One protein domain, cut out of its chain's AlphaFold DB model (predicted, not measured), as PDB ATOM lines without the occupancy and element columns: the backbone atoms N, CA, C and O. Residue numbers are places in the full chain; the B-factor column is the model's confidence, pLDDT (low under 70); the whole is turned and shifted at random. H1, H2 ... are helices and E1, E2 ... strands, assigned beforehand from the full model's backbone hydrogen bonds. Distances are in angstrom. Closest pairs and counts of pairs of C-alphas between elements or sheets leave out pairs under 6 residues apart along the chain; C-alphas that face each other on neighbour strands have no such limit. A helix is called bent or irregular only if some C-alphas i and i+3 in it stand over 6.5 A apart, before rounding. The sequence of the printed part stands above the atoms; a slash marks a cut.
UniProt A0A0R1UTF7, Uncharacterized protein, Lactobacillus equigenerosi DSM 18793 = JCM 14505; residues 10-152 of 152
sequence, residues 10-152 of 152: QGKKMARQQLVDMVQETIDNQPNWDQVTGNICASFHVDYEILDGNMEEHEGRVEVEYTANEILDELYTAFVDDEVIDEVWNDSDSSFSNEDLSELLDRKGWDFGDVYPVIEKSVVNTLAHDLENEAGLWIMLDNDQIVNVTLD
ATOM      1  N   GLN A  10      12.344 -33.953 -47.416       62.53
ATOM      2  CA  GLN A  10      12.226 -32.977 -46.329       62.53
ATOM      3  C   GLN A  10      11.673 -33.614 -45.060       62.53
ATOM      4  O   GLN A  10      12.216 -33.386 -43.981       62.53
ATOM      5  N   GLY A  11      10.644 -34.452 -45.170       65.00
ATOM      6  CA  GLY A  11      10.090 -35.112 -43.997       65.00
ATOM      7  C   GLY A  11      11.043 -36.137 -43.370       65.00
ATOM      8  O   GLY A  11      11.094 -36.223 -42.146       65.00
ATOM      9  N   LYS A  12      11.882 -36.824 -44.162       68.06
ATOM     10  CA  LYS A  12      12.970 -37.669 -43.620       68.06
ATOM     11  C   LYS A  12      13.987 -36.849 -42.822       68.06
ATOM     12  O   LYS A  12      14.359 -37.225 -41.716       68.06
ATOM     13  N   LYS A  13      14.384 -35.683 -43.341       71.56
ATOM     14  CA  LYS A  13      15.296 -34.766 -42.642       71.56
ATOM     15  C   LYS A  13      14.697 -34.234 -41.333       71.56
ATOM     16  O   LYS A  13      15.417 -34.105 -40.348       71.56
ATOM     17  N   MET A  14      13.399 -33.925 -41.317       72.25
ATOM     18  CA  MET A  14      12.705 -33.473 -40.106       72.25
ATOM     19  C   MET A  14      12.603 -34.577 -39.050       72.25
ATOM     20  O   MET A  14      12.877 -34.300 -37.888       72.25
ATOM     21  N   ALA A  15      12.282 -35.812 -39.450       71.88
ATOM     22  CA  ALA A  15      12.294 -36.968 -38.551       71.88
ATOM     23  C   ALA A  15      13.686 -37.203 -37.946       71.88
ATOM     24  O   ALA A  15      13.794 -37.340 -36.731       71.88
ATOM     25  N   ARG A  16      14.753 -37.153 -38.763       78.19
ATOM     26  CA  ARG A  16      16.131 -37.257 -38.254       78.19
ATOM     27  C   ARG A  16      16.422 -36.203 -37.199       78.19
ATOM     28  O   ARG A  16      16.977 -36.531 -36.159       78.19
ATOM     29  N   GLN A  17      16.077 -34.946 -37.484       82.38
ATOM     30  CA  GLN A  17      16.342 -33.846 -36.562       82.38
ATOM     31  C   GLN A  17      15.585 -34.027 -35.249       82.38
ATOM     32  O   GLN A  17      16.166 -33.845 -34.194       82.38
ATOM     33  N   GLN A  18      14.321 -34.443 -35.302       77.31
ATOM     34  CA  GLN A  18      13.553 -34.712 -34.089       77.31
ATOM     35  C   GLN A  18      14.159 -35.845 -33.260       77.31
ATOM     36  O   GLN A  18      14.156 -35.752 -32.040       77.31
ATOM     37  N   LEU A  19      14.709 -36.877 -33.904       79.94
ATOM     38  CA  LEU A  19      15.427 -37.923 -33.188       79.94
ATOM     39  C   LEU A  19      16.704 -37.389 -32.519       79.94
ATOM     40  O   LEU A  19      16.944 -37.711 -31.361       79.94
ATOM     41  N   VAL A  20      17.493 -36.552 -33.210       85.12
ATOM     42  CA  VAL A  20      18.644 -35.850 -32.598       85.12
ATOM     43  C   VAL A  20      18.191 -35.071 -31.366       85.12
ATOM     44  O   VAL A  20      18.801 -35.201 -30.313       85.12
ATOM     45  N   ASP A  21      17.121 -34.285 -31.502       84.00
ATOM     46  CA  ASP A  21      16.619 -33.419 -30.434       84.00
ATOM     47  C   ASP A  21      16.137 -34.243 -29.225       84.00
ATOM     48  O   ASP A  21      16.387 -33.861 -28.087       84.00
ATOM     49  N   MET A  22      15.489 -35.389 -29.462       82.19
ATOM     50  CA  MET A  22      15.063 -36.301 -28.398       82.19
ATOM     51  C   MET A  22      16.255 -36.954 -27.690       82.19
ATOM     52  O   MET A  22      16.280 -36.981 -26.466       82.19
ATOM     53  N   VAL A  23      17.247 -37.453 -28.438       84.81
ATOM     54  CA  VAL A  23      18.463 -38.045 -27.852       84.81
ATOM     55  C   VAL A  23      19.213 -37.009 -27.016       84.81
ATOM     56  O   VAL A  23      19.635 -37.315 -25.904       84.81
ATOM     57  N   GLN A  24      19.328 -35.775 -27.514       86.88
ATOM     58  CA  GLN A  24      19.903 -34.655 -26.768       86.88
ATOM     59  C   GLN A  24      19.146 -34.404 -25.462       86.88
ATOM     60  O   GLN A  24      19.766 -34.332 -24.410       86.88
ATOM     61  N   GLU A  25      17.814 -34.312 -25.510       84.88
ATOM     62  CA  GLU A  25      16.996 -34.099 -24.312       84.88
ATOM     63  C   GLU A  25      17.165 -35.238 -23.294       84.88
ATOM     64  O   GLU A  25      17.240 -34.975 -22.095       84.88
ATOM     65  N   THR A  26      17.257 -36.493 -23.739       82.38
ATOM     66  CA  THR A  26      17.512 -37.627 -22.841       82.38
ATOM     67  C   THR A  26      18.876 -37.503 -22.165       82.38
ATOM     68  O   THR A  26      18.950 -37.610 -20.943       82.38
ATOM     69  N   ILE A  27      19.937 -37.206 -22.920       80.50
ATOM     70  CA  ILE A  27      21.292 -37.052 -22.368       80.50
ATOM     71  C   ILE A  27      21.363 -35.857 -21.405       80.50
ATOM     72  O   ILE A  27      21.897 -36.000 -20.309       80.50
ATOM     73  N   ASP A  28      20.759 -34.714 -21.750       79.94
ATOM     74  CA  ASP A  28      20.714 -33.514 -20.895       79.94
ATOM     75  C   ASP A  28      20.037 -33.779 -19.540       79.94
ATOM     76  O   ASP A  28      20.326 -33.116 -18.539       79.94
ATOM     77  N   ASN A  29      19.107 -34.737 -19.507       76.00
ATOM     78  CA  ASN A  29      18.385 -35.141 -18.305       76.00
ATOM     79  C   ASN A  29      19.073 -36.281 -17.532       76.00
ATOM     80  O   ASN A  29      18.659 -36.577 -16.404       76.00
ATOM     81  N   GLN A  30      20.123 -36.901 -18.079       69.44
ATOM     82  CA  GLN A  30      20.909 -37.912 -17.377       69.44
ATOM     83  C   GLN A  30      21.927 -37.246 -16.432       69.44
ATOM     84  O   GLN A  30      22.665 -36.339 -16.823       69.44
ATOM     85  N   PRO A  31      21.996 -37.662 -15.155       54.94
ATOM     86  CA  PRO A  31      22.880 -37.046 -14.176       54.94
ATOM     87  C   PRO A  31      24.328 -37.514 -14.366       54.94
ATOM     88  O   PRO A  31      24.794 -38.336 -13.592       54.94
ATOM     89  N   ASN A  32      25.038 -36.915 -15.325       57.09
ATOM     90  CA  ASN A  32      26.453 -37.132 -15.652       57.09
ATOM     91  C   ASN A  32      26.813 -38.581 -16.039       57.09
ATOM     92  O   ASN A  32      26.497 -39.529 -15.334       57.09
ATOM     93  N   TRP A  33      27.550 -38.706 -17.143       65.12
ATOM     94  CA  TRP A  33      28.375 -39.841 -17.571       65.12
ATOM     95  C   TRP A  33      28.571 -40.955 -16.546       65.12
ATOM     96  O   TRP A  33      29.088 -40.722 -15.445       65.12
ATOM     97  N   ASP A  34      28.341 -42.191 -16.970       57.44
ATOM     98  CA  ASP A  34      28.924 -43.319 -16.265       57.44
ATOM     99  C   ASP A  34      30.442 -43.269 -16.495       57.44
ATOM    100  O   ASP A  34      30.941 -43.596 -17.573       57.44
ATOM    101  N   GLN A  35      31.201 -42.798 -15.499       55.34
ATOM    102  CA  GLN A  35      32.659 -42.884 -15.550       55.34
ATOM    103  C   GLN A  35      33.041 -44.367 -15.534       55.34
ATOM    104  O   GLN A  35      32.942 -45.049 -14.508       55.34
ATOM    105  N   VAL A  36      33.462 -44.876 -16.690       57.88
ATOM    106  CA  VAL A  36      33.843 -46.279 -16.857       57.88
ATOM    107  C   VAL A  36      35.294 -46.468 -16.403       57.88
ATOM    108  O   VAL A  36      36.116 -45.555 -16.433       57.88
ATOM    109  N   THR A  37      35.620 -47.664 -15.912       56.91
ATOM    110  CA  THR A  37      36.995 -48.027 -15.531       56.91
ATOM    111  C   THR A  37      37.660 -48.837 -16.645       56.91
ATOM    112  O   THR A  37      36.999 -49.623 -17.318       56.91
ATOM    113  N   GLY A  38      38.976 -48.693 -16.825       63.94
ATOM    114  CA  GLY A  38      39.726 -49.379 -17.887       63.94
ATOM    115  C   GLY A  38      40.114 -48.429 -19.020       63.94
ATOM    116  O   GLY A  38      40.522 -47.310 -18.744       63.94
ATOM    117  N   ASN A  39      40.016 -48.872 -20.277       70.50
ATOM    118  CA  ASN A  39      40.381 -48.060 -21.454       70.50
ATOM    119  C   ASN A  39      39.272 -47.090 -21.903       70.50
ATOM    120  O   ASN A  39      39.491 -46.284 -22.801       70.50
ATOM    121  N   ILE A  40      38.082 -47.211 -21.315       67.06
ATOM    122  CA  ILE A  40      36.917 -46.381 -21.613       67.06
ATOM    123  C   ILE A  40      36.881 -45.282 -20.555       67.06
ATOM    124  O   ILE A  40      36.941 -45.575 -19.361       67.06
ATOM    125  N   CYS A  41      36.839 -44.027 -20.986       75.81
ATOM    126  CA  CYS A  41      36.738 -42.863 -20.106       75.81
ATOM    127  C   CYS A  41      35.285 -42.526 -19.776       75.81
ATOM    128  O   CYS A  41      35.000 -41.933 -18.738       75.81
ATOM    129  N   ALA A  42      34.387 -42.891 -20.683       76.69
ATOM    130  CA  ALA A  42      33.046 -42.368 -20.742       76.69
ATOM    131  C   ALA A  42      32.127 -43.324 -21.502       76.69
ATOM    132  O   ALA A  42      32.515 -43.827 -22.555       76.69
ATOM    133  N   SER A  43      30.911 -43.516 -21.004       82.06
ATOM    134  CA  SER A  43      29.833 -44.143 -21.759       82.06
ATOM    135  C   SER A  43      28.558 -43.313 -21.652       82.06
ATOM    136  O   SER A  43      28.263 -42.742 -20.595       82.06
ATOM    137  N   PHE A  44      27.811 -43.268 -22.750       83.25
ATOM    138  CA  PHE A  44      26.439 -42.791 -22.785       83.25
ATOM    139  C   PHE A  44      25.549 -43.846 -23.372       83.25
ATOM    140  O   PHE A  44      25.870 -44.431 -24.405       83.25
ATOM    141  N   HIS A  45      24.379 -43.993 -22.780       84.69
ATOM    142  CA  HIS A  45      23.361 -44.861 -23.315       84.69
ATOM    143  C   HIS A  45      22.021 -44.158 -23.326       84.69
ATOM    144  O   HIS A  45      21.737 -43.281 -22.513       84.69
ATOM    145  N   VAL A  46      21.187 -44.582 -24.261       79.25
ATOM    146  CA  VAL A  46      19.786 -44.205 -24.314       79.25
ATOM    147  C   VAL A  46      18.989 -45.491 -24.416       79.25
ATOM    148  O   VAL A  46      19.217 -46.302 -25.323       79.25
ATOM    149  N   ASP A  47      18.077 -45.670 -23.469       81.31
ATOM    150  CA  ASP A  47      17.061 -46.707 -23.543       81.31
ATOM    151  C   ASP A  47      15.926 -46.204 -24.441       81.31
ATOM    152  O   ASP A  47      15.586 -45.017 -24.445       81.31
ATOM    153  N   TYR A  48      15.374 -47.093 -25.261       76.19
ATOM    154  CA  TYR A  48      14.326 -46.744 -26.209       76.19
ATOM    155  C   TYR A  48      13.175 -47.741 -26.181       76.19
ATOM    156  O   TYR A  48      13.364 -48.945 -26.015       76.19
ATOM    157  N   GLU A  49      11.988 -47.219 -26.468       76.00
ATOM    158  CA  GLU A  49      10.795 -47.977 -26.818       76.00
ATOM    159  C   GLU A  49      10.305 -47.506 -28.194       76.00
ATOM    160  O   GLU A  49      10.168 -46.305 -28.462       76.00
ATOM    161  N   ILE A  50      10.054 -48.455 -29.094       72.62
ATOM    162  CA  ILE A  50       9.604 -48.204 -30.461       72.62
ATOM    163  C   ILE A  50       8.336 -49.004 -30.735       72.62
ATOM    164  O   ILE A  50       8.306 -50.222 -30.584       72.62
ATOM    165  N   LEU A  51       7.305 -48.319 -31.222       66.81
ATOM    166  CA  LEU A  51       6.071 -48.941 -31.703       66.81
ATOM    167  C   LEU A  51       6.104 -49.105 -33.214       66.81
ATOM    168  O   LEU A  51       6.059 -48.101 -33.927       66.81
ATOM    169  N   ASP A  52       6.119 -50.342 -33.702       66.75
ATOM    170  CA  ASP A  52       6.165 -50.619 -35.134       66.75
ATOM    171  C   ASP A  52       4.853 -50.323 -35.893       66.75
ATOM    172  O   ASP A  52       3.818 -49.958 -35.330       66.75
ATOM    173  N   GLY A  53       4.877 -50.512 -37.217       62.19
ATOM    174  CA  GLY A  53       3.702 -50.357 -38.081       62.19
ATOM    175  C   GLY A  53       2.547 -51.334 -37.808       62.19
ATOM    176  O   GLY A  53       1.424 -51.093 -38.262       62.19
ATOM    177  N   ASN A  54       2.799 -52.415 -37.069       69.75
ATOM    178  CA  ASN A  54       1.815 -53.391 -36.600       69.75
ATOM    179  C   ASN A  54       1.360 -53.128 -35.153       69.75
ATOM    180  O   ASN A  54       0.523 -53.884 -34.654       69.75
ATOM    181  N   MET A  55       1.830 -52.046 -34.517       72.31
ATOM    182  CA  MET A  55       1.605 -51.712 -33.106       72.31
ATOM    183  C   MET A  55       2.253 -52.706 -32.129       72.31
ATOM    184  O   MET A  55       1.745 -52.892 -31.023       72.31
ATOM    185  N   GLU A  56       3.338 -53.366 -32.531       73.00
ATOM    186  CA  GLU A  56       4.180 -54.152 -31.628       73.00
ATOM    187  C   GLU A  56       5.224 -53.241 -30.970       73.00
ATOM    188  O   GLU A  56       5.832 -52.394 -31.627       73.00
ATOM    189  N   GLU A  57       5.392 -53.404 -29.657       77.94
ATOM    190  CA  GLU A  57       6.368 -52.676 -28.842       77.94
ATOM    191  C   GLU A  57       7.725 -53.387 -28.904       77.94
ATOM    192  O   GLU A  57       7.820 -54.598 -28.679       77.94
ATOM    193  N   HIS A  58       8.773 -52.620 -29.197       76.38
ATOM    194  CA  HIS A  58      10.162 -53.064 -29.233       76.38
ATOM    195  C   HIS A  58      10.990 -52.176 -28.311       76.38
ATOM    196  O   HIS A  58      11.111 -50.977 -28.548       76.38
ATOM    197  N   GLU A  59      11.580 -52.771 -27.284       82.81
ATOM    198  CA  GLU A  59      12.452 -52.078 -26.336       82.81
ATOM    199  C   GLU A  59      13.919 -52.425 -26.607       82.81
ATOM    200  O   GLU A  59      14.240 -53.544 -27.027       82.81
ATOM    201  N   GLY A  60      14.823 -51.488 -26.340       81.94
ATOM    202  CA  GLY A  60      16.255 -51.727 -26.452       81.94
ATOM    203  C   GLY A  60      17.103 -50.598 -25.886       81.94
ATOM    204  O   GLY A  60      16.607 -49.695 -25.219       81.94
ATOM    205  N   ARG A  61      18.408 -50.686 -26.149       86.62
ATOM    206  CA  ARG A  61      19.418 -49.736 -25.689       86.62
ATOM    207  C   ARG A  61      20.446 -49.521 -26.785       86.62
ATOM    208  O   ARG A  61      20.938 -50.495 -27.353       86.62
ATOM    209  N   VAL A  62      20.801 -48.266 -27.024       85.56
ATOM    210  CA  VAL A  62      22.012 -47.894 -27.766       85.56
ATOM    211  C   VAL A  62      23.022 -47.286 -26.807       85.56
ATOM    212  O   VAL A  62      22.637 -46.622 -25.846       85.56
ATOM    213  N   GLU A  63      24.303 -47.535 -27.050       87.44
ATOM    214  CA  GLU A  63      25.396 -47.087 -26.193       87.44
ATOM    215  C   GLU A  63      26.578 -46.636 -27.051       87.44
ATOM    216  O   GLU A  63      26.922 -47.295 -28.031       87.44
ATOM    217  N   VAL A  64      27.194 -45.518 -26.677       87.12
ATOM    218  CA  VAL A  64      28.447 -45.040 -27.256       87.12
ATOM    219  C   VAL A  64      29.479 -44.896 -26.149       87.12
ATOM    220  O   VAL A  64      29.251 -44.237 -25.133       87.12
ATOM    221  N   GLU A  65      30.630 -45.518 -26.365       87.50
ATOM    222  CA  GLU A  65      31.773 -45.482 -25.462       87.50
ATOM    223  C   GLU A  65      32.853 -44.572 -26.050       87.50
ATOM    224  O   GLU A  65      33.075 -44.573 -27.258       87.50
ATOM    225  N   TYR A  66      33.533 -43.812 -25.194       85.25
ATOM    226  CA  TYR A  66      34.659 -42.960 -25.570       85.25
ATOM    227  C   TYR A  66      35.921 -43.375 -24.826       85.25
ATOM    228  O   TYR A  66      35.971 -43.427 -23.591       85.25
ATOM    229  N   THR A  67      36.969 -43.624 -25.595       88.50
ATOM    230  CA  THR A  67      38.341 -43.786 -25.120       88.50
ATOM    231  C   THR A  67      39.037 -42.431 -24.984       88.50
ATOM    232  O   THR A  67      38.600 -41.421 -25.537       88.50
ATOM    233  N   ALA A  68      40.170 -42.401 -24.279       87.94
ATOM    234  CA  ALA A  68      40.973 -41.185 -24.146       87.94
ATOM    235  C   ALA A  68      41.427 -40.616 -25.505       87.94
ATOM    236  O   ALA A  68      41.415 -39.400 -25.684       87.94
ATOM    237  N   ASN A  69      41.785 -41.479 -26.467       89.38
ATOM    238  CA  ASN A  69      42.166 -41.063 -27.824       89.38
ATOM    239  C   ASN A  69      41.021 -40.325 -28.535       89.38
ATOM    240  O   ASN A  69      41.235 -39.258 -29.098       89.38
ATOM    241  N   GLU A  70      39.802 -40.869 -28.488       89.56
ATOM    242  CA  GLU A  70      38.644 -40.262 -29.161       89.56
ATOM    243  C   GLU A  70      38.283 -38.909 -28.538       89.56
ATOM    244  O   GLU A  70      37.953 -37.963 -29.247       89.56
ATOM    245  N   ILE A  71      38.421 -38.782 -27.214       89.44
ATOM    246  CA  ILE A  71      38.263 -37.496 -26.525       89.44
ATOM    247  C   ILE A  71      39.324 -36.493 -26.997       89.44
ATOM    248  O   ILE A  71      38.999 -35.334 -27.249       89.44
ATOM    249  N   LEU A  72      40.581 -36.920 -27.128       90.81
ATOM    250  CA  LEU A  72      41.666 -36.060 -27.595       90.81
ATOM    251  C   LEU A  72      41.436 -35.572 -29.036       90.81
ATOM    252  O   LEU A  72      41.657 -34.394 -29.316       90.81
ATOM    253  N   ASP A  73      40.944 -36.436 -29.928       90.75
ATOM    254  CA  ASP A  73      40.617 -36.079 -31.317       90.75
ATOM    255  C   ASP A  73      39.500 -35.023 -31.405       90.75
ATOM    256  O   ASP A  73      39.583 -34.067 -32.187       90.75
ATOM    257  N   GLU A  74      38.461 -35.158 -30.579       90.06
ATOM    258  CA  GLU A  74      37.374 -34.180 -30.515       90.06
ATOM    259  C   GLU A  74      37.841 -32.850 -29.893       90.06
ATOM    260  O   GLU A  74      37.507 -31.776 -30.402       90.06
ATOM    261  N   LEU A  75      38.677 -32.895 -28.848       91.12
ATOM    262  CA  LEU A  75      39.300 -31.704 -28.255       91.12
ATOM    263  C   LEU A  75      40.169 -30.955 -29.272       91.12
ATOM    264  O   LEU A  75      40.047 -29.735 -29.386       91.12
ATOM    265  N   TYR A  76      40.995 -31.668 -30.037       91.31
ATOM    266  CA  TYR A  76      41.821 -31.091 -31.100       91.31
ATOM    267  C   TYR A  76      40.966 -30.440 -32.196       91.31
ATOM    268  O   TYR A  76      41.248 -29.331 -32.654       91.31
ATOM    269  N   THR A  77      39.863 -31.087 -32.578       90.00
ATOM    270  CA  THR A  77      38.932 -30.556 -33.583       90.00
ATOM    271  C   THR A  77      38.193 -29.306 -33.092       90.00
ATOM    272  O   THR A  77      37.955 -28.379 -33.873       90.00
ATOM    273  N   ALA A  78      37.817 -29.257 -31.813       88.88
ATOM    274  CA  ALA A  78      37.066 -28.146 -31.233       88.88
ATOM    275  C   ALA A  78      37.940 -26.934 -30.881       88.88
ATOM    276  O   ALA A  78      37.494 -25.792 -31.025       88.88
ATOM    277  N   PHE A  79      39.178 -27.170 -30.450       88.75
ATOM    278  CA  PHE A  79      40.114 -26.146 -29.993       88.75
ATOM    279  C   PHE A  79      41.335 -26.053 -30.906       88.75
ATOM    280  O   PHE A  79      42.475 -26.166 -30.465       88.75
ATOM    281  N   VAL A  80      41.074 -25.807 -32.190       81.62
ATOM    282  CA  VAL A  80      42.126 -25.555 -33.180       81.62
ATOM    283  C   VAL A  80      43.022 -24.403 -32.706       81.62
ATOM    284  O   VAL A  80      42.513 -23.355 -32.302       81.62
ATOM    285  N   ASP A  81      44.339 -24.597 -32.797       84.12
ATOM    286  CA  ASP A  81      45.396 -23.667 -32.368       84.12
ATOM    287  C   ASP A  81      45.589 -23.548 -30.840       84.12
ATOM    288  O   ASP A  81      46.254 -22.619 -30.361       84.12
ATOM    289  N   ASP A  82      45.026 -24.460 -30.043       92.38
ATOM    290  CA  ASP A  82      45.350 -24.539 -28.621       92.38
ATOM    291  C   ASP A  82      46.703 -25.228 -28.418       92.38
ATOM    292  O   ASP A  82      46.819 -26.440 -28.537       92.38
ATOM    293  N   GLU A  83      47.728 -24.446 -28.062       91.50
ATOM    294  CA  GLU A  83      49.124 -24.906 -27.963       91.50
ATOM    295  C   GLU A  83      49.300 -26.173 -27.108       91.50
ATOM    296  O   GLU A  83      50.131 -27.016 -27.428       91.50
ATOM    297  N   VAL A  84      48.509 -26.329 -26.039       90.00
ATOM    298  CA  VAL A  84      48.604 -27.487 -25.140       90.00
ATOM    299  C   VAL A  84      47.955 -28.724 -25.759       90.00
ATOM    300  O   VAL A  84      48.515 -29.811 -25.662       90.00
ATOM    301  N   ILE A  85      46.785 -28.571 -26.383       91.19
ATOM    302  CA  ILE A  85      46.085 -29.683 -27.041       91.19
ATOM    303  C   ILE A  85      46.847 -30.102 -28.302       91.19
ATOM    304  O   ILE A  85      47.040 -31.294 -28.515       91.19
ATOM    305  N   ASP A  86      47.353 -29.147 -29.084       90.69
ATOM    306  CA  ASP A  86      48.167 -29.397 -30.274       90.69
ATOM    307  C   ASP A  86      49.461 -30.144 -29.932       90.69
ATOM    308  O   ASP A  86      49.828 -31.086 -30.632       90.69
ATOM    309  N   GLU A  87      50.171 -29.737 -28.873       90.88
ATOM    310  CA  GLU A  87      51.371 -30.439 -28.397       90.88
ATOM    311  C   GLU A  87      51.033 -31.891 -28.050       90.88
ATOM    312  O   GLU A  87      51.654 -32.811 -28.576       90.88
ATOM    313  N   VAL A  88      50.004 -32.096 -27.224       90.06
ATOM    314  CA  VAL A  88      49.612 -33.430 -26.757       90.06
ATOM    315  C   VAL A  88      49.106 -34.312 -27.899       90.06
ATOM    316  O   VAL A  88      49.474 -35.479 -27.949       90.06
ATOM    317  N   TRP A  89      48.331 -33.773 -28.841       90.94
ATOM    318  CA  TRP A  89      47.830 -34.512 -30.006       90.94
ATOM    319  C   TRP A  89      48.955 -34.911 -30.972       90.94
ATOM    320  O   TRP A  89      48.968 -36.024 -31.493       90.94
ATOM    321  N   ASN A  90      49.945 -34.036 -31.187       87.25
ATOM    322  CA  ASN A  90      51.101 -34.360 -32.030       87.25
ATOM    323  C   ASN A  90      52.078 -35.343 -31.364       87.25
ATOM    324  O   ASN A  90      52.724 -36.118 -32.071       87.25
ATOM    325  N   ASP A  91      52.206 -35.290 -30.037       86.25
ATOM    326  CA  ASP A  91      53.070 -36.185 -29.259       86.25
ATOM    327  C   ASP A  91      52.387 -37.518 -28.920       86.25
ATOM    328  O   ASP A  91      53.069 -38.504 -28.620       86.25
ATOM    329  N   SER A  92      51.054 -37.576 -28.979       80.56
ATOM    330  CA  SER A  92      50.318 -38.819 -28.814       80.56
ATOM    331  C   SER A  92      50.552 -39.725 -30.021       80.56
ATOM    332  O   SER A  92      50.028 -39.512 -31.114       80.56
ATOM    333  N   ASP A  93      51.323 -40.792 -29.814       72.25
ATOM    334  CA  ASP A  93      51.192 -41.989 -30.642       72.25
ATOM    335  C   ASP A  93      49.778 -42.581 -30.452       72.25
ATOM    336  O   ASP A  93      49.008 -42.139 -29.602       72.25
ATOM    337  N   SER A  94      49.421 -43.633 -31.197       66.75
ATOM    338  CA  SER A  94      48.102 -44.303 -31.160       66.75
ATOM    339  C   SER A  94      47.681 -44.920 -29.800       66.75
ATOM    340  O   SER A  94      46.850 -45.828 -29.760       66.75
ATOM    341  N   SER A  95      48.293 -44.521 -28.686       73.12
ATOM    342  CA  SER A  95      48.100 -45.032 -27.333       73.12
ATOM    343  C   SER A  95      47.993 -43.913 -26.288       73.12
ATOM    344  O   SER A  95      48.638 -44.013 -25.245       73.12
ATOM    345  N   PHE A  96      47.204 -42.866 -26.540       85.12
ATOM    346  CA  PHE A  96      46.844 -41.897 -25.503       85.12
ATOM    347  C   PHE A  96      45.979 -42.581 -24.434       85.12
ATOM    348  O   PHE A  96      44.970 -43.221 -24.750       85.12
ATOM    349  N   SER A  97      46.405 -42.514 -23.173       86.94
ATOM    350  CA  SER A  97      45.776 -43.220 -22.056       86.94
ATOM    351  C   SER A  97      44.890 -42.311 -21.203       86.94
ATOM    352  O   SER A  97      44.929 -41.086 -21.297       86.94
ATOM    353  N   ASN A  98      44.109 -42.912 -20.302       84.94
ATOM    354  CA  ASN A  98      43.291 -42.159 -19.349       84.94
ATOM    355  C   ASN A  98      44.139 -41.305 -18.383       84.94
ATOM    356  O   ASN A  98      43.651 -40.292 -17.879       84.94
ATOM    357  N   GLU A  99      45.382 -41.712 -18.099       86.62
ATOM    358  CA  GLU A  99      46.312 -40.933 -17.272       86.62
ATOM    359  C   GLU A  99      46.792 -39.690 -18.029       86.62
ATOM    360  O   GLU A  99      46.728 -38.593 -17.479       86.62
ATOM    361  N   ASP A 100      47.131 -39.838 -19.312       89.06
ATOM    362  CA  ASP A 100      47.532 -38.717 -20.172       89.06
ATOM    363  C   ASP A 100      46.381 -37.718 -20.373       89.06
ATOM    364  O   ASP A 100      46.586 -36.504 -20.327       89.06
ATOM    365  N   LEU A 101      45.146 -38.215 -20.527       89.12
ATOM    366  CA  LEU A 101      43.957 -37.362 -20.567       89.12
ATOM    367  C   LEU A 101      43.789 -36.598 -19.251       89.12
ATOM    368  O   LEU A 101      43.537 -35.397 -19.274       89.12
ATOM    369  N   SER A 102      43.961 -37.264 -18.108       87.25
ATOM    370  CA  SER A 102      43.858 -36.606 -16.800       87.25
ATOM    371  C   SER A 102      44.922 -35.514 -16.638       87.25
ATOM    372  O   SER A 102      44.607 -34.418 -16.182       87.25
ATOM    373  N   GLU A 103      46.160 -35.769 -17.074       90.44
ATOM    374  CA  GLU A 103      47.236 -34.773 -17.057       90.44
ATOM    375  C   GLU A 103      46.943 -33.591 -17.993       90.44
ATOM    376  O   GLU A 103      47.166 -32.437 -17.620       90.44
ATOM    377  N   LEU A 104      46.407 -33.846 -19.191       92.19
ATOM    378  CA  LEU A 104      45.961 -32.791 -20.100       92.19
ATOM    379  C   LEU A 104      44.900 -31.909 -19.430       92.19
ATOM    380  O   LEU A 104      45.047 -30.685 -19.428       92.19
ATOM    381  N   LEU A 105      43.866 -32.503 -18.829       91.00
ATOM    382  CA  LEU A 105      42.815 -31.751 -18.137       91.00
ATOM    383  C   LEU A 105      43.388 -30.921 -16.980       91.00
ATOM    384  O   LEU A 105      43.115 -29.722 -16.898       91.00
ATOM    385  N   ASP A 106      44.288 -31.492 -16.177       91.12
ATOM    386  CA  ASP A 106      44.984 -30.770 -15.105       91.12
ATOM    387  C   ASP A 106      45.808 -29.582 -15.641       91.12
ATOM    388  O   ASP A 106      45.764 -28.485 -15.072       91.12
ATOM    389  N   ARG A 107      46.527 -29.748 -16.764       92.44
ATOM    390  CA  ARG A 107      47.291 -28.668 -17.425       92.44
ATOM    391  C   ARG A 107      46.390 -27.537 -17.918       92.44
ATOM    392  O   ARG A 107      46.805 -26.376 -17.899       92.44
ATOM    393  N   LYS A 108      45.173 -27.862 -18.360       91.00
ATOM    394  CA  LYS A 108      44.156 -26.889 -18.786       91.00
ATOM    395  C   LYS A 108      43.400 -26.267 -17.611       91.00
ATOM    396  O   LYS A 108      42.778 -25.219 -17.786       91.00
ATOM    397  N   GLY A 109      43.490 -26.866 -16.423       90.19
ATOM    398  CA  GLY A 109      42.642 -26.525 -15.285       90.19
ATOM    399  C   GLY A 109      41.176 -26.878 -15.539       90.19
ATOM    400  O   GLY A 109      40.299 -26.150 -15.079       90.19
ATOM    401  N   TRP A 110      40.943 -27.932 -16.318       91.00
ATOM    402  CA  TRP A 110      39.634 -28.462 -16.678       91.00
ATOM    403  C   TRP A 110      39.306 -29.699 -15.855       91.00
ATOM    404  O   TRP A 110      40.196 -30.385 -15.348       91.00
ATOM    405  N   ASP A 111      38.023 -30.006 -15.766       85.06
ATOM    406  CA  ASP A 111      37.538 -31.316 -15.359       85.06
ATOM    407  C   ASP A 111      36.770 -32.004 -16.500       85.06
ATOM    408  O   ASP A 111      36.640 -31.486 -17.610       85.06
ATOM    409  N   PHE A 112      36.278 -33.219 -16.254       77.94
ATOM    410  CA  PHE A 112      35.496 -33.955 -17.255       77.94
ATOM    411  C   PHE A 112      34.174 -33.260 -17.626       77.94
ATOM    412  O   PHE A 112      33.660 -33.480 -18.721       77.94
ATOM    413  N   GLY A 113      33.626 -32.406 -16.759       80.19
ATOM    414  CA  GLY A 113      32.454 -31.591 -17.072       80.19
ATOM    415  C   GLY A 113      32.742 -30.551 -18.154       80.19
ATOM    416  O   GLY A 113      31.868 -30.276 -18.972       80.19
ATOM    417  N   ASP A 114      33.972 -30.036 -18.221       85.31
ATOM    418  CA  ASP A 114      34.411 -29.120 -19.283       85.31
ATOM    419  C   ASP A 114      34.621 -29.827 -20.635       85.31
ATOM    420  O   ASP A 114      34.518 -29.199 -21.689       85.31
ATOM    421  N   VAL A 115      34.880 -31.140 -20.622       86.50
ATOM    422  CA  VAL A 115      35.010 -31.963 -21.837       86.50
ATOM    423  C   VAL A 115      33.643 -32.254 -22.454       86.50
ATOM    424  O   VAL A 115      33.534 -32.362 -23.674       86.50
ATOM    425  N   TYR A 116      32.587 -32.350 -21.640       81.62
ATOM    426  CA  TYR A 116      31.285 -32.798 -22.131       81.62
ATOM    427  C   TYR A 116      30.732 -32.001 -23.310       81.62
ATOM    428  O   TYR A 116      30.430 -32.626 -24.329       81.62
ATOM    429  N   PRO A 117      30.683 -30.659 -23.262       84.75
ATOM    430  CA  PRO A 117      30.150 -29.863 -24.365       84.75
ATOM    431  C   PRO A 117      30.906 -30.047 -25.689       84.75
ATOM    432  O   PRO A 117      30.392 -29.699 -26.751       84.75
ATOM    433  N   VAL A 118      32.141 -30.557 -25.637       86.44
ATOM    434  CA  VAL A 118      32.971 -30.790 -26.822       86.44
ATOM    435  C   VAL A 118      32.501 -32.029 -27.571       86.44
ATOM    436  O   VAL A 118      32.363 -31.994 -28.792       86.44
ATOM    437  N   ILE A 119      32.216 -33.104 -26.839       85.88
ATOM    438  CA  ILE A 119      31.906 -34.410 -27.429       85.88
ATOM    439  C   ILE A 119      30.408 -34.730 -27.442       85.88
ATOM    440  O   ILE A 119      29.979 -35.598 -28.195       85.88
ATOM    441  N   GLU A 120      29.593 -33.968 -26.709       85.00
ATOM    442  CA  GLU A 120      28.126 -34.051 -26.664       85.00
ATOM    443  C   GLU A 120      27.500 -34.138 -28.059       85.00
ATOM    444  O   GLU A 120      26.727 -35.046 -28.357       85.00
ATOM    445  N   LYS A 121      27.875 -33.229 -28.965       84.81
ATOM    446  CA  LYS A 121      27.320 -33.236 -30.321       84.81
ATOM    447  C   LYS A 121      27.652 -34.532 -31.061       84.81
ATOM    448  O   LYS A 121      26.821 -35.023 -31.827       84.81
ATOM    449  N   SER A 122      28.863 -35.050 -30.892       87.19
ATOM    450  CA  SER A 122      29.304 -36.291 -31.529       87.19
ATOM    451  C   SER A 122      28.520 -37.479 -30.962       87.19
ATOM    452  O   SER A 122      27.894 -38.222 -31.714       87.19
ATOM    453  N   VAL A 123      28.408 -37.553 -29.635       86.62
ATOM    454  CA  VAL A 123      27.625 -38.542 -28.877       86.62
ATOM    455  C   VAL A 123      26.171 -38.590 -29.337       86.62
ATOM    456  O   VAL A 123      25.687 -39.647 -29.733       86.62
ATOM    457  N   VAL A 124      25.485 -37.446 -29.353       87.06
ATOM    458  CA  VAL A 124      24.074 -37.349 -29.755       87.06
ATOM    459  C   VAL A 124      23.888 -37.828 -31.193       87.06
ATOM    460  O   VAL A 124      22.939 -38.551 -31.500       87.06
ATOM    461  N   ASN A 125      24.791 -37.439 -32.097       87.38
ATOM    462  CA  ASN A 125      24.697 -37.848 -33.495       87.38
ATOM    463  C   ASN A 125      24.931 -39.349 -33.675       87.38
ATOM    464  O   ASN A 125      24.189 -39.957 -34.451       87.38
ATOM    465  N   THR A 126      25.908 -39.920 -32.967       87.75
ATOM    466  CA  THR A 126      26.229 -41.352 -32.991       87.75
ATOM    467  C   THR A 126      25.105 -42.179 -32.389       87.75
ATOM    468  O   THR A 126      24.579 -43.036 -33.083       87.75
ATOM    469  N   LEU A 127      24.624 -41.857 -31.185       86.12
ATOM    470  CA  LEU A 127      23.498 -42.565 -30.565       86.12
ATOM    471  C   LEU A 127      22.242 -42.500 -31.430       86.12
ATOM    472  O   LEU A 127      21.574 -43.507 -31.634       86.12
ATOM    473  N   ALA A 128      21.940 -41.334 -32.002       84.19
ATOM    474  CA  ALA A 128      20.819 -41.223 -32.919       84.19
ATOM    475  C   ALA A 128      21.046 -42.025 -34.214       84.19
ATOM    476  O   ALA A 128      20.086 -42.535 -34.772       84.19
ATOM    477  N   HIS A 129      22.284 -42.149 -34.700       85.75
ATOM    478  CA  HIS A 129      22.603 -42.976 -35.866       85.75
ATOM    479  C   HIS A 129      22.504 -44.475 -35.560       85.75
ATOM    480  O   HIS A 129      21.944 -45.229 -36.351       85.75
ATOM    481  N   ASP A 130      23.006 -44.910 -34.411       84.62
ATOM    482  CA  ASP A 130      22.922 -46.298 -33.973       84.62
ATOM    483  C   ASP A 130      21.478 -46.686 -33.706       84.62
ATOM    484  O   ASP A 130      21.050 -47.760 -34.110       84.62
ATOM    485  N   LEU A 131      20.683 -45.776 -33.145       78.75
ATOM    486  CA  LEU A 131      19.258 -45.987 -32.953       78.75
ATOM    487  C   LEU A 131      18.525 -46.076 -34.299       78.75
ATOM    488  O   LEU A 131      17.631 -46.902 -34.431       78.75
ATOM    489  N   GLU A 132      18.934 -45.332 -35.333       74.88
ATOM    490  CA  GLU A 132      18.443 -45.541 -36.708       74.88
ATOM    491  C   GLU A 132      18.839 -46.901 -37.298       74.88
ATOM    492  O   GLU A 132      18.064 -47.482 -38.057       74.88
ATOM    493  N   ASN A 133      20.035 -47.406 -36.983       74.56
ATOM    494  CA  ASN A 133      20.558 -48.663 -37.523       74.56
ATOM    495  C   ASN A 133      19.999 -49.901 -36.805       74.56
ATOM    496  O   ASN A 133      19.593 -50.853 -37.472       74.56
ATOM    497  N   GLU A 134      19.946 -49.891 -35.469       67.81
ATOM    498  CA  GLU A 134      19.292 -50.916 -34.640       67.81
ATOM    499  C   GLU A 134      17.794 -50.945 -34.936       67.81
ATOM    500  O   GLU A 134      17.206 -51.993 -35.211       67.81
ATOM    501  N   ALA A 135      17.183 -49.764 -35.034       55.88
ATOM    502  CA  ALA A 135      15.841 -49.623 -35.561       55.88
ATOM    503  C   ALA A 135      15.803 -49.622 -37.091       55.88
ATOM    504  O   ALA A 135      14.815 -49.157 -37.657       55.88
ATOM    505  N   GLY A 136      16.791 -50.202 -37.778       50.25
ATOM    506  CA  GLY A 136      16.817 -50.383 -39.234       50.25
ATOM    507  C   GLY A 136      15.646 -51.212 -39.789       50.25
ATOM    508  O   GLY A 136      15.562 -51.433 -40.996       50.25
ATOM    509  N   LEU A 137      14.724 -51.649 -38.925       48.78
ATOM    510  CA  LEU A 137      13.415 -52.222 -39.246       48.78
ATOM    511  C   LEU A 137      12.219 -51.312 -38.895       48.78
ATOM    512  O   LEU A 137      11.127 -51.526 -39.414       48.78
ATOM    513  N   TRP A 138      12.400 -50.307 -38.042       49.22
ATOM    514  CA  TRP A 138      11.321 -49.622 -37.336       49.22
ATOM    515  C   TRP A 138      11.357 -48.099 -37.540       49.22
ATOM    516  O   TRP A 138      10.367 -47.533 -37.991       49.22
ATOM    517  N   ILE A 139      12.489 -47.415 -37.337       50.78
ATOM    518  CA  ILE A 139      12.622 -45.957 -37.535       50.78
ATOM    519  C   ILE A 139      13.097 -45.708 -38.969       50.78
ATOM    520  O   ILE A 139      14.284 -45.672 -39.244       50.78
ATOM    521  N   MET A 140      12.152 -45.632 -39.913       55.00
ATOM    522  CA  MET A 140      12.376 -45.590 -41.372       55.00
ATOM    523  C   MET A 140      13.757 -45.151 -41.890       55.00
ATOM    524  O   MET A 140      14.091 -43.967 -41.834       55.00
ATOM    525  N   LEU A 141      14.333 -46.001 -42.750       45.81
ATOM    526  CA  LEU A 141      14.806 -45.543 -44.066       45.81
ATOM    527  C   LEU A 141      14.289 -46.358 -45.275       45.81
ATOM    528  O   LEU A 141      14.377 -45.829 -46.386       45.81
ATOM    529  N   ASP A 142      13.654 -47.531 -45.098       38.16
ATOM    530  CA  ASP A 142      13.230 -48.408 -46.214       38.16
ATOM    531  C   ASP A 142      11.825 -49.052 -46.034       38.16
ATOM    532  O   ASP A 142      11.748 -50.264 -45.872       38.16
ATOM    533  N   ASN A 143      10.730 -48.253 -46.001       41.53
ATOM    534  CA  ASN A 143       9.322 -48.603 -46.385       41.53
ATOM    535  C   ASN A 143       8.216 -47.699 -45.753       41.53
ATOM    536  O   ASN A 143       7.258 -48.191 -45.161       41.53
ATOM    537  N   ASP A 144       8.290 -46.374 -45.917       45.12
ATOM    538  CA  ASP A 144       7.157 -45.423 -45.774       45.12
ATOM    539  C   ASP A 144       6.316 -45.395 -44.459       45.12
ATOM    540  O   ASP A 144       5.266 -44.743 -44.431       45.12
ATOM    541  N   GLN A 145       6.743 -46.012 -43.347       49.09
ATOM    542  CA  GLN A 145       6.041 -45.941 -42.054       49.09
ATOM    543  C   GLN A 145       6.866 -45.369 -40.901       49.09
ATOM    544  O   GLN A 145       7.857 -45.948 -40.479       49.09
ATOM    545  N   ILE A 146       6.391 -44.261 -40.332       49.06
ATOM    546  CA  ILE A 146       6.969 -43.658 -39.128       49.06
ATOM    547  C   ILE A 146       6.458 -44.367 -37.895       49.06
ATOM    548  O   ILE A 146       5.251 -44.435 -37.667       49.06
ATOM    549  N   VAL A 147       7.401 -44.814 -37.086       54.84
ATOM    550  CA  VAL A 147       7.167 -45.341 -35.750       54.84
ATOM    551  C   VAL A 147       7.253 -44.235 -34.712       54.84
ATOM    552  O   VAL A 147       7.976 -43.247 -34.872       54.84
ATOM    553  N   ASN A 148       6.491 -44.406 -33.637       57.91
ATOM    554  CA  ASN A 148       6.659 -43.572 -32.459       57.91
ATOM    555  C   ASN A 148       7.863 -44.089 -31.682       57.91
ATOM    556  O   ASN A 148       7.899 -45.265 -31.333       57.91
ATOM    557  N   VAL A 149       8.810 -43.192 -31.425       60.97
ATOM    558  CA  VAL A 149       9.961 -43.434 -30.557       60.97
ATOM    559  C   VAL A 149       9.697 -42.728 -29.236       60.97
ATOM    560  O   VAL A 149       9.262 -41.568 -29.231       60.97
ATOM    561  N   THR A 150       9.963 -43.426 -28.143       62.84
ATOM    562  CA  THR A 150      10.079 -42.871 -26.795       62.84
ATOM    563  C   THR A 150      11.474 -43.216 -26.286       62.84
ATOM    564  O   THR A 150      11.974 -44.300 -26.580       62.84
ATOM    565  N   LEU A 151      12.112 -42.279 -25.589       67.12
ATOM    566  CA  LEU A 151      13.421 -42.472 -24.969       67.12
ATOM    567  C   LEU A 151      13.251 -42.296 -23.459       67.12
ATOM    568  O   LEU A 151      12.524 -41.381 -23.055       67.12
ATOM    569  N   ASP A 152      13.915 -43.147 -22.682       58.25
ATOM    570  CA  ASP A 152      13.881 -43.159 -21.212       58.25
ATOM    571  C   ASP A 152      15.217 -42.719 -20.589       58.25
ATOM    572  O   ASP A 152      16.291 -43.013 -21.169       58.25
TER     573      ASP A 152
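This is residues 10 to 152 of the 152 residues of an uncharacterized protein of Lactobacillus equigenerosi DSM 18793 = JCM 14505 (UniProt A0A0R1UTF7). Look first for a long, narrow strand hairpin, E1 and E2, with the short strand E3 added beside E1 near the hairpin's turn; the kinked helix H5 runs slantwise over E1 and E2, and H1 crosses H5. At the other end of the hairpin, H2, H3 and H4 form a small helical head. The printed part has 143 residues, with five named helices and three named strands in the order H1 E1 E2 H2 H3 H4 H5 E3; the sheet runs E2 E1 E3, antiparallel throughout, and the class is mixed, helices and strands. The whole is elongated, 54 by 31 by 26 A, and only just loose, close to compact, with a radius of gyration of the C-alphas of 17.7 A.

Start at the inner strand E1, residues 40 to 51, which forms a hairpin with E2, residues 57 to 67; N 48 and O 60 are 2.9 A apart, within hydrogen-bond range. On its other side E1 is antiparallel to E3, residues 148 to 151, with N 49 and O 150 at 2.9 A. H5, residues 112 to 134, lies over E2 and E1 at a height over the sheet of 7.3 A; its closest C-alphas to E2 are those of Leu 131 and Val 62, 6.2 A. H5 has a kink of 59 degrees near residue 119 and is irregular, with C-alphas 118 and 121 7.1 A apart. H1, residues 10 to 29, stands at the sheet's level, at a height of 3.0 A; with residues 19 to 27 alone it touches H5, opposite ways at a steep tilt of 46 degrees, closest at the C-alphas of Gln 24 and Val 124, 5.8 A. Now move to the hub, H2, residues 68 to 78, which only grazes the sheet; it touches residues 115 to 119 of H5, about perpendicular at 78 degrees, closest at the C-alphas of Glu 74 and Ile 119, 6.3 A. H2 touches H3, residues 83 to 91, at a steep tilt of 45 degrees, opposite ways, closest at the C-alphas of Tyr 76 and Ile 85, 6.1 A. H3 forms a helical hairpin with H4, residues 98 to 108, at a shallow tilt of 23 degrees, closest at the C-alphas of Ile 85 and Leu 104, 7.6 A. H1 and H3 are apart. In H1, H2, H3 and H4 every O i to N i+4 pair is within hydrogen-bond range; in H5, 14 of 19 are.

Find C-alpha 10 at (12.226, -32.977, -46.329), where H1 begins its 28.8 A. E1 spans 32.6 A and E2 33.4 A, H5 29.2 A. E3 ends at C-alpha 151, (13.421, -42.472, -24.969).

The C-alphas farthest apart, of Asn 54 and Glu 83, are 55.9 A apart. The printed part has no cut; the link from H5 to E3, residues 135 to 147, is long. Mean pLDDT of the printed part is 77.4; look for values under 70 at, among others, residues 30 to 38 and 134 to 152.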